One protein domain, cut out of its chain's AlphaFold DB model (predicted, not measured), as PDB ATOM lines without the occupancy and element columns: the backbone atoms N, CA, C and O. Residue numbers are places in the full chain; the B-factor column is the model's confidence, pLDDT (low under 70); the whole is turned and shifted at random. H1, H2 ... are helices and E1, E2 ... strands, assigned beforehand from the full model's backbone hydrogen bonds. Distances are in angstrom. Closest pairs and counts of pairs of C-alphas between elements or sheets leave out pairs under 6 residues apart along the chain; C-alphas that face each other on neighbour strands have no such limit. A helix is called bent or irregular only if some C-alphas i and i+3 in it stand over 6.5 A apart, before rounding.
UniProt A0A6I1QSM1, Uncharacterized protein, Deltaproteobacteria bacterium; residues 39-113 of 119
ATOM      1  N   ALA A  39      26.869   5.895 -32.699       80.94
ATOM      2  CA  ALA A  39      28.042   6.646 -33.149       80.94
ATOM      3  C   ALA A  39      27.651   7.780 -34.114       80.94
ATOM      4  O   ALA A  39      28.194   8.888 -34.024       80.94
ATOM      5  N   GLY A  40      26.666   7.523 -34.984       84.50
ATOM      6  CA  GLY A  40      26.053   8.530 -35.847       84.50
ATOM      7  C   GLY A  40      25.389   9.647 -35.042       84.50
ATOM      8  O   GLY A  40      25.721  10.822 -35.235       84.50
ATOM      9  N   ARG A  41      24.546   9.295 -34.058       84.31
ATOM     10  CA  ARG A  41      23.900  10.272 -33.163       84.31
ATOM     11  C   ARG A  41      24.903  11.130 -32.402       84.31
ATOM     12  O   ARG A  41      24.742  12.350 -32.334       84.31
ATOM     13  N   ARG A  42      25.993  10.545 -31.889       85.62
ATOM     14  CA  ARG A  42      27.069  11.313 -31.232       85.62
ATOM     15  C   ARG A  42      27.745  12.305 -32.186       85.62
ATOM     16  O   ARG A  42      28.060  13.422 -31.774       85.62
ATOM     17  N   LYS A  43      27.959  11.933 -33.454       89.56
ATOM     18  CA  LYS A  43      28.539  12.832 -34.467       89.56
ATOM     19  C   LYS A  43      27.607  14.007 -34.776       89.56
ATOM     20  O   LYS A  43      28.069  15.143 -34.840       89.56
ATOM     21  N   ILE A  44      26.308  13.742 -34.912       88.69
ATOM     22  CA  ILE A  44      25.288  14.773 -35.152       88.69
ATOM     23  C   ILE A  44      25.179  15.721 -33.949       88.69
ATOM     24  O   ILE A  44      25.199  16.938 -34.134       88.69
ATOM     25  N   LYS A  45      25.164  15.187 -32.718       90.38
ATOM     26  CA  LYS A  45      25.198  15.989 -31.482       90.38
ATOM     27  C   LYS A  45      26.380  16.959 -31.476       90.38
ATOM     28  O   LYS A  45      26.169  18.156 -31.303       90.38
ATOM     29  N   ARG A  46      27.597  16.471 -31.752       91.88
ATOM     30  CA  ARG A  46      28.805  17.314 -31.806       91.88
ATOM     31  C   ARG A  46      28.703  18.406 -32.874       91.88
ATOM     32  O   ARG A  46      29.027  19.555 -32.602       91.88
ATOM     33  N   ASN A  47      28.205  18.071 -34.063       92.06
ATOM     34  CA  ASN A  47      28.018  19.053 -35.131       92.06
ATOM     35  C   ASN A  47      27.054  20.176 -34.714       92.06
ATOM     36  O   ASN A  47      27.321  21.350 -34.956       92.06
ATOM     37  N   TYR A  48      25.943  19.843 -34.050       92.50
ATOM     38  CA  TYR A  48      25.046  20.872 -33.533       92.50
ATOM     39  C   TYR A  48      25.686  21.706 -32.415       92.50
ATOM     40  O   TYR A  48      25.433  22.909 -32.353       92.50
ATOM     41  N   GLU A  49      26.509  21.108 -31.548       90.19
ATOM     42  CA  GLU A  49      27.239  21.851 -30.513       90.19
ATOM     43  C   GLU A  49      28.176  22.891 -31.140       90.19
ATOM     44  O   GLU A  49      28.188  24.047 -30.716       90.19
ATOM     45  N   GLU A  50      28.882  22.515 -32.207       91.75
ATOM     46  CA  GLU A  50      29.756  23.408 -32.975       91.75
ATOM     47  C   GLU A  50      28.965  24.501 -33.721       91.75
ATOM     48  O   GLU A  50      29.304  25.682 -33.640       91.75
ATOM     49  N   LEU A  51      27.872  24.141 -34.405       92.12
ATOM     50  CA  LEU A  51      27.031  25.069 -35.180       92.12
ATOM     51  C   LEU A  51      26.296  26.096 -34.313       92.12
ATOM     52  O   LEU A  51      26.101  27.257 -34.702       92.12
ATOM     53  N   LEU A  52      25.786  25.655 -33.163       90.75
ATOM     54  CA  LEU A  52      25.012  26.503 -32.269       90.75
ATOM     55  C   LEU A  52      25.936  27.308 -31.362       90.75
ATOM     56  O   LEU A  52      25.668  28.496 -31.163       90.75
ATOM     57  N   GLY A  53      27.025  26.713 -30.869       90.06
ATOM     58  CA  GLY A  53      28.025  27.373 -30.036       90.06
ATOM     59  C   GLY A  53      27.385  28.190 -28.913       90.06
ATOM     60  O   GLY A  53      26.582  27.693 -28.124       90.06
ATOM     61  N   ILE A  54      27.657  29.497 -28.888       89.50
ATOM     62  CA  ILE A  54      27.100  30.425 -27.887       89.50
ATOM     63  C   ILE A  54      25.561  30.522 -27.890       89.50
ATOM     64  O   ILE A  54      24.970  31.029 -26.937       89.50
ATOM     65  N   ARG A  55      24.880  30.065 -28.951       90.12
ATOM     66  CA  ARG A  55      23.412  30.109 -29.054       90.12
ATOM     67  C   ARG A  55      22.724  29.045 -28.210       90.12
ATOM     68  O   ARG A  55      21.536  29.200 -27.943       90.12
ATOM     69  N   ILE A  56      23.445  28.020 -27.758       92.06
ATOM     70  CA  ILE A  56      22.887  26.944 -26.932       92.06
ATOM     71  C   ILE A  56      22.233  27.508 -25.662       92.06
ATOM     72  O   ILE A  56      21.120  27.120 -25.323       92.06
ATOM     73  N   GLU A  57      22.853  28.502 -25.015       90.88
ATOM     74  CA  GLU A  57      22.298  29.134 -23.809       90.88
ATOM     75  C   GLU A  57      20.970  29.859 -24.083       90.88
ATOM     76  O   GLU A  57      20.062  29.832 -23.252       90.88
ATOM     77  N   LYS A  58      20.837  30.491 -25.258       91.44
ATOM     78  CA  LYS A  58      19.615  31.206 -25.663       91.44
ATOM     79  C   LYS A  58      18.511  30.260 -26.132       91.44
ATOM     80  O   LYS A  58      17.338  30.580 -25.985       91.44
ATOM     81  N   LEU A  59      18.884  29.122 -26.715       91.31
ATOM     82  CA  LEU A  59      17.968  28.128 -27.281       91.31
ATOM     83  C   LEU A  59      17.709  26.950 -26.332       91.31
ATOM     84  O   LEU A  59      17.124  25.947 -26.736       91.31
ATOM     85  N   LYS A  60      18.130  27.052 -25.070       92.94
ATOM     86  CA  LYS A  60      17.936  25.992 -24.083       92.94
ATOM     87  C   LYS A  60      16.460  25.647 -23.908       92.94
ATOM     88  O   LYS A  60      15.592  26.518 -23.911       92.94
ATOM     89  N   GLY A  61      16.178  24.357 -23.772       91.19
ATOM     90  CA  GLY A  61      14.818  23.844 -23.673       91.19
ATOM     91  C   GLY A  61      14.053  23.831 -24.997       91.19
ATOM     92  O   GLY A  61      12.853  23.593 -24.951       91.19
ATOM     93  N   ARG A  62      14.688  24.083 -26.154       92.75
ATOM     94  CA  ARG A  62      14.046  24.008 -27.480       92.75
ATOM     95  C   ARG A  62      14.366  22.697 -28.193       92.75
ATOM     96  O   ARG A  62      15.450  22.132 -28.039       92.75
ATOM     97  N   VAL A  63      13.423  22.257 -29.020       92.94
ATOM     98  CA  VAL A  63      13.612  21.157 -29.972       92.94
ATOM     99  C   VAL A  63      14.356  21.683 -31.199       92.94
ATOM    100  O   VAL A  63      14.018  22.749 -31.713       92.94
ATOM    101  N   LEU A  64      15.373  20.946 -31.646       91.50
ATOM    102  CA  LEU A  64      16.186  21.282 -32.815       91.50
ATOM    103  C   LEU A  64      15.695  20.565 -34.066       91.50
ATOM    104  O   LEU A  64      15.502  21.203 -35.096       91.50
ATOM    105  N   ASN A  65      15.500  19.250 -33.968       90.62
ATOM    106  CA  ASN A  65      15.061  18.433 -35.090       90.62
ATOM    107  C   ASN A  65      14.150  17.298 -34.623       90.62
ATOM    108  O   ASN A  65      14.313  16.785 -33.513       90.62
ATOM    109  N   ARG A  66      13.208  16.911 -35.487       89.31
ATOM    110  CA  ARG A  66      12.361  15.726 -35.322       89.31
ATOM    111  C   ARG A  66      12.565  14.837 -36.543       89.31
ATOM    112  O   ARG A  66      12.274  15.259 -37.658       89.31
ATOM    113  N   GLU A  67      13.081  13.641 -36.329       83.75
ATOM    114  CA  GLU A  67      13.419  12.677 -37.373       83.75
ATOM    115  C   GLU A  67      12.505  11.462 -37.237       83.75
ATOM    116  O   GLU A  67      12.260  10.992 -36.134       83.75
ATOM    117  N   LYS A  68      11.991  10.933 -38.347       82.56
ATOM    118  CA  LYS A  68      11.277   9.652 -38.322       82.56
ATOM    119  C   LYS A  68      12.307   8.546 -38.484       82.56
ATOM    120  O   LYS A  68      12.824   8.376 -39.583       82.56
ATOM    121  N   ILE A  69      12.621   7.846 -37.395       77.69
ATOM    122  CA  ILE A  69      13.591   6.742 -37.421       77.69
ATOM    123  C   ILE A  69      12.926   5.501 -38.017       77.69
ATOM    124  O   ILE A  69      13.516   4.845 -38.860       77.69
ATOM    125  N   ASN A  70      11.674   5.230 -37.639       76.25
ATOM    126  CA  ASN A  70      10.854   4.148 -38.186       76.25
ATOM    127  C   ASN A  70       9.383   4.583 -38.297       76.25
ATOM    128  O   ASN A  70       9.004   5.645 -37.805       76.25
ATOM    129  N   LYS A  71       8.516   3.747 -38.896       76.50
ATOM    130  CA  LYS A  71       7.055   4.000 -38.980       76.50
ATOM    131  C   LYS A  71       6.398   4.257 -37.614       76.50
ATOM    132  O   LYS A  71       5.365   4.917 -37.564       76.50
ATOM    133  N   SER A  72       6.987   3.736 -36.541       74.69
ATOM    134  CA  SER A  72       6.467   3.784 -35.170       74.69
ATOM    135  C   SER A  72       7.326   4.589 -34.189       74.69
ATOM    136  O   SER A  72       6.889   4.796 -33.059       74.69
ATOM    137  N   ILE A  73       8.531   5.031 -34.577       78.50
ATOM    138  CA  ILE A  73       9.486   5.677 -33.662       78.50
ATOM    139  C   ILE A  73       9.978   6.991 -34.259       78.50
ATOM    140  O   ILE A  73      10.649   7.011 -35.295       78.50
ATOM    141  N   ASP A  74       9.705   8.074 -33.538       84.12
ATOM    142  CA  ASP A  74      10.264   9.393 -33.807       84.12
ATOM    143  C   ASP A  74      11.551   9.595 -32.986       84.12
ATOM    144  O   ASP A  74      11.573   9.435 -31.764       84.12
ATOM    145  N   GLY A  75      12.634   9.963 -33.663       88.94
ATOM    146  CA  GLY A  75      13.858  10.506 -33.088       88.94
ATOM    147  C   GLY A  75      13.749  12.016 -32.893       88.94
ATOM    148  O   GLY A  75      13.114  12.726 -33.675       88.94
ATOM    149  N   LEU A  76      14.355  12.538 -31.831       91.25
ATOM    150  CA  LEU A  76      14.249  13.953 -31.495       91.25
ATOM    151  C   LEU A  76      15.547  14.475 -30.894       91.25
ATOM    152  O   LEU A  76      15.957  14.037 -29.819       91.25
ATOM    153  N   TYR A  77      16.143  15.469 -31.558       93.12
ATOM    154  CA  TYR A  77      17.261  16.246 -31.030       93.12
ATOM    155  C   TYR A  77      16.743  17.510 -30.356       93.12
ATOM    156  O   TYR A  77      15.974  18.279 -30.939       93.12
ATOM    157  N   PHE A  78      17.199  17.765 -29.136       94.88
ATOM    158  CA  PHE A  78      16.764  18.912 -28.347       94.88
ATOM    159  C   PHE A  78      17.881  19.425 -27.446       94.88
ATOM    160  O   PHE A  78      18.801  18.693 -27.084       94.88
ATOM    161  N   ILE A  79      17.791  20.695 -27.059       95.31
ATOM    162  CA  ILE A  79      18.692  21.268 -26.062       95.31
ATOM    163  C   ILE A  79      18.030  21.108 -24.705       95.31
ATOM    164  O   ILE A  79      16.997  21.725 -24.440       95.31
ATOM    165  N   CYS A  80      18.633  20.320 -23.822       94.56
ATOM    166  CA  CYS A  80      18.129  20.200 -22.464       94.56
ATOM    167  C   CYS A  80      18.304  21.533 -21.724       94.56
ATOM    168  O   CYS A  80      19.396  22.102 -21.699       94.56
ATOM    169  N   PHE A  81      17.240  22.016 -21.084       94.31
ATOM    170  CA  PHE A  81      17.255  23.292 -20.369       94.31
ATOM    171  C   PHE A  81      18.298  23.336 -19.239       94.31
ATOM    172  O   PHE A  81      18.902  24.379 -18.999       94.31
ATOM    173  N   GLU A  82      18.533  22.197 -18.579       93.31
ATOM    174  CA  GLU A  82      19.419  22.124 -17.416       93.31
ATOM    175  C   GLU A  82      20.888  21.879 -17.764       93.31
ATOM    176  O   GLU A  82      21.739  22.717 -17.477       93.31
ATOM    177  N   CYS A  83      21.209  20.749 -18.404       93.50
ATOM    178  CA  CYS A  83      22.597  20.456 -18.757       93.50
ATOM    179  C   CYS A  83      23.113  21.317 -19.917       93.50
ATOM    180  O   CYS A  83      24.320  21.322 -20.147       93.50
ATOM    181  N   LYS A  84      22.227  22.041 -20.626       92.94
ATOM    182  CA  LYS A  84      22.556  22.921 -21.762       92.94
ATOM    183  C   LYS A  84      23.382  22.201 -22.828       92.94
ATOM    184  O   LYS A  84      24.222  22.800 -23.486       92.94
ATOM    185  N   LYS A  85      23.160  20.899 -22.963       92.69
ATOM    186  CA  LYS A  85      23.760  20.047 -23.985       92.69
ATOM    187  C   LYS A  85      22.684  19.576 -24.939       92.69
ATOM    188  O   LYS A  85      21.485  19.670 -24.653       92.69
ATOM    189  N   ILE A  86      23.146  19.065 -26.066       93.56
ATOM    190  CA  ILE A  86      22.286  18.509 -27.095       93.56
ATOM    191  C   ILE A  86      22.035  17.047 -26.761       93.56
ATOM    192  O   ILE A  86      22.951  16.229 -26.747       93.56
ATOM    193  N   CYS A  87      20.780  16.744 -26.465       93.69
ATOM    194  CA  CYS A  87      20.306  15.417 -26.119       93.69
ATOM    195  C   CYS A  87      19.463  14.852 -27.262       93.69
ATOM    196  O   CYS A  87      18.928  15.585 -28.097       93.69
ATOM    197  N   HIS A  88      19.359  13.534 -27.279       92.94
ATOM    198  CA  HIS A  88      18.505  12.773 -28.163       92.94
ATOM    199  C   HIS A  88      17.560  11.921 -27.320       92.94
ATOM    200  O   HIS A  88      17.969  11.314 -26.330       92.94
ATOM    201  N   ASN A  89      16.288  11.869 -27.702       90.44
ATOM    202  CA  ASN A  89      15.264  11.163 -26.932       90.44
ATOM    203  C   ASN A  89      15.575   9.671 -26.721       90.44
ATOM    204  O   ASN A  89      15.280   9.155 -25.648       90.44
ATOM    205  N   LEU A  90      16.195   8.997 -27.694       87.81
ATOM    206  CA  LEU A  90      16.558   7.579 -27.560       87.81
ATOM    207  C   LEU A  90      17.742   7.318 -26.620       87.81
ATOM    208  O   LEU A  90      17.818   6.235 -26.052       87.81
ATOM    209  N   ASP A  91      18.654   8.279 -26.448       87.56
ATOM    210  CA  ASP A  91      19.863   8.061 -25.643       87.56
ATOM    211  C   ASP A  91      19.662   8.568 -24.204       87.56
ATOM    212  O   ASP A  91      19.937   7.862 -23.238       87.56
ATOM    213  N   GLU A  92      19.170   9.801 -24.040       90.06
ATOM    214  CA  GLU A  92      19.047  10.443 -22.723       90.06
ATOM    215  C   GLU A  92      17.603  10.551 -22.211       90.06
ATOM    216  O   GLU A  92      17.374  11.053 -21.104       90.06
ATOM    217  N   GLY A  93      16.621  10.098 -22.997       89.56
ATOM    218  CA  GLY A  93      15.201  10.295 -22.721       89.56
ATOM    219  C   GLY A  93      14.753  11.739 -22.952       89.56
ATOM    220  O   GLY A  93      15.558  12.671 -22.966       89.56
ATOM    221  N   TRP A  94      13.449  11.938 -23.117       91.12
ATOM    222  CA  TRP A  94      12.854  13.250 -23.363       91.12
ATOM    223  C   TRP A  94      11.664  13.488 -22.437       91.12
ATOM    224  O   TRP A  94      10.791  12.631 -22.303       91.12
ATOM    225  N   VAL A  95      11.657  14.645 -21.777       91.88
ATOM    226  CA  VAL A  95      10.587  15.106 -20.891       91.88
ATOM    227  C   VAL A  95      10.328  16.579 -21.176       91.88
ATOM    228  O   VAL A  95      11.255  17.388 -21.140       91.88
ATOM    229  N   GLU A  96       9.073  16.934 -21.415       90.31
ATOM    230  CA  GLU A  96       8.641  18.323 -21.561       90.31
ATOM    231  C   GLU A  96       7.890  18.780 -20.304       90.31
ATOM    232  O   GLU A  96       7.010  18.085 -19.793       90.31
ATOM    233  N   GLU A  97       8.262  19.945 -19.779       86.94
ATOM    234  CA  GLU A  97       7.586  20.575 -18.647       86.94
ATOM    235  C   GLU A  97       6.363  21.363 -19.135       86.94
ATOM    236  O   GLU A  97       6.498  22.306 -19.909       86.94
ATOM    237  N   VAL A  98       5.167  21.024 -18.651       80.88
ATOM    238  CA  VAL A  98       3.896  21.593 -19.148       80.88
ATOM    239  C   VAL A  98       3.793  23.105 -18.952       80.88
ATOM    240  O   VAL A  98       3.231  23.805 -19.787       80.88
ATOM    241  N   THR A  99       4.333  23.628 -17.852       83.75
ATOM    242  CA  THR A  99       4.178  25.045 -17.495       83.75
ATOM    243  C   THR A  99       5.053  25.962 -18.342       83.75
ATOM    244  O   THR A  99       4.636  27.058 -18.702       83.75
ATOM    245  N   THR A 100       6.275  25.532 -18.651       84.62
ATOM    246  CA  THR A 100       7.290  26.357 -19.327       84.62
ATOM    247  C   THR A 100       7.550  25.912 -20.765       84.62
ATOM    248  O   THR A 100       8.229  26.620 -21.513       84.62
ATOM    249  N   GLN A 101       7.036  24.738 -21.152       86.06
ATOM    250  CA  GLN A 101       7.338  24.038 -22.405       86.06
ATOM    251  C   GLN A 101       8.847  23.840 -22.611       86.06
ATOM    252  O   GLN A 101       9.358  23.826 -23.734       86.06
ATOM    253  N   HIS A 102       9.599  23.740 -21.512       91.81
ATOM    254  CA  HIS A 102      11.022  23.453 -21.556       91.81
ATOM    255  C   HIS A 102      11.270  21.955 -21.643       91.81
ATOM    256  O   HIS A 102      10.643  21.144 -20.965       91.81
ATOM    257  N   ASN A 103      12.238  21.612 -22.483       92.56
ATOM    258  CA  ASN A 103      12.635  20.242 -22.742       92.56
ATOM    259  C   ASN A 103      13.820  19.849 -21.849       92.56
ATOM    260  O   ASN A 103      14.816  20.574 -21.750       92.56
ATOM    261  N   PHE A 104      13.723  18.683 -21.222       94.06
ATOM    262  CA  PHE A 104      14.704  18.122 -20.301       94.06
ATOM    263  C   PHE A 104      15.049  16.692 -20.706       94.06
ATOM    264  O   PHE A 104      14.189  15.938 -21.163       94.06
ATOM    265  N   CYS A 105      16.308  16.296 -20.519       94.50
ATOM    266  CA  CYS A 105      16.645  14.878 -20.566       94.50
ATOM    267  C   CYS A 105      16.138  14.175 -19.303       94.50
ATOM    268  O   CYS A 105      15.960  14.816 -18.261       94.50
ATOM    269  N   ALA A 106      15.931  12.859 -19.363       91.31
ATOM    270  CA  ALA A 106      15.330  12.111 -18.260       91.31
ATOM    271  C   ALA A 106      16.131  12.244 -16.955       91.31
ATOM    272  O   ALA A 106      15.549  12.349 -15.877       91.31
ATOM    273  N   THR A 107      17.463  12.298 -17.038       92.38
ATOM    274  CA  THR A 107      18.335  12.499 -15.872       92.38
ATOM    275  C   THR A 107      18.093  13.856 -15.216       92.38
ATOM    276  O   THR A 107      17.860  13.926 -14.010       92.38
ATOM    277  N   CYS A 108      18.087  14.942 -15.996       93.06
ATOM    278  CA  CYS A 108      17.851  16.286 -15.468       93.06
ATOM    279  C   CYS A 108      16.412  16.475 -14.976       93.06
ATOM    280  O   CYS A 108      16.202  17.119 -13.948       93.06
ATOM    281  N   ALA A 109      15.433  15.885 -15.663       91.56
ATOM    282  CA  ALA A 109      14.038  15.902 -15.241       91.56
ATOM    283  C   ALA A 109      13.855  15.221 -13.877       91.56
ATOM    284  O   ALA A 109      13.251  15.804 -12.978       91.56
ATOM    285  N   LYS A 110      14.457  14.037 -13.677       89.00
ATOM    286  CA  LYS A 110      14.432  13.321 -12.388       89.00
ATOM    287  C   LYS A 110      15.045  14.145 -11.259       89.00
ATOM    288  O   LYS A 110      14.451  14.225 -10.189       89.00
ATOM    289  N   VAL A 111      16.193  14.780 -11.500       90.56
ATOM    290  CA  VAL A 111      16.874  15.617 -10.496       90.56
ATOM    291  C   VAL A 111      16.026  16.830 -10.108       90.56
ATOM    292  O   VAL A 111      15.957  17.169  -8.931       90.56
ATOM    293  N   LYS A 112      15.337  17.457 -11.069       86.31
ATOM    294  CA  LYS A 112      14.429  18.580 -10.794       86.31
ATOM    295  C   LYS A 112      13.053  18.175 -10.267       86.31
ATOM    296  O   LYS A 112      12.268  19.048  -9.914       86.31
ATOM    297  N   GLY A 113      12.736  16.882 -10.230       83.56
ATOM    298  CA  GLY A 113      11.394  16.410  -9.890       83.56
ATOM    299  C   GLY A 113      10.335  16.758 -10.942       83.56
ATOM    300  O   GLY A 113       9.146  16.727 -10.634       83.56
TER     301      GLY A 113
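Overview. This is residues 39 to 113 of the 119 residues of an uncharacterized protein of Deltaproteobacteria bacterium (UniProt A0A6I1QSM1). A small antiparallel sheet of three strands has one long, kinked helix, H1, running along its strands over one face. The short helix H2 sits beside the sheet just after E3, and from it a long loop, residues 93 to 105, leads out and folds back to a small last helix, H3, which lies away from both the sheet and H1. The printed part has 75 residues, with three named helices and three named strands in the order H1, E1, E2, E3, H2, H3, and the sheet's order is E1, E2, E3. The class is mixed, helices and strands. The whole is compact, with a radius of gyration of the C-alphas of 11.9 A and spans of 31 by 29 by 17 A.

Arrangement. E1, residues 63 to 70, and E2, residues 73 to 79, form an antiparallel hairpin at 162 degrees, with N 67 and O 75 at 2.8 A and N 75 and O 67 at 2.7 A, within hydrogen-bond range. E2 and E3, residues 86 to 88, form a second antiparallel hairpin at 166 degrees, with N 87 and O 78 at 2.8 A. The three strands make a meander, each strand the antiparallel neighbour of the one before; E1 and E3 are its edge strands. H1, residues 39 to 55, is on the sheet at a height of 8.9 A, over E2 and E3, in two layers, a helix on one face of a sheet. It runs along the strands, at 21 degrees to E3 on the local plane, and the closest C-alphas of H1 and E3, Lys 45 and Ile 86, are 5.8 A apart. H1 has a kink of 38 degrees near residue 49 and is irregular, with C-alphas 51 and 54 9.0 A apart. H2, residues 89 to 92, stands at the sheet's level, at a height of 1.6 A; its closest C-alpha pair with E2 is Leu 76 and Asn 89, 5.4 A. H3, residues 106 to 112, is not on the sheet and is apart from H1; it is close to H2 but not clearly touching, the closest C-alphas, Glu 92 and Ala 106, being 6.0 A apart. Every O i to N i+4 pair is within hydrogen-bond range in H3, and 11 of 13 in H1; H2 is too short for such a pair.

Along the chain. E1 is 19.1 A long from first to last C-alpha and E2 19.6 A; C-alpha 63 is at (13.612, 21.157, -29.972). H1 spans 24.3 A from C-alpha 39 at (28.042, 6.646, -33.149). H3 ends with C-alpha 112 at (14.429, 18.580, -10.794).

Size, cuts and confidence. The two C-alphas farthest apart, Ile 54 and Lys 71, are 35.0 A apart. The printed part has no cut. The link from H2 to H3 is long, and in it residues 95 to 96 pair with 103 to 104, antiparallel. The mean pLDDT of the printed part is 89.2, and no printed residue is under 70.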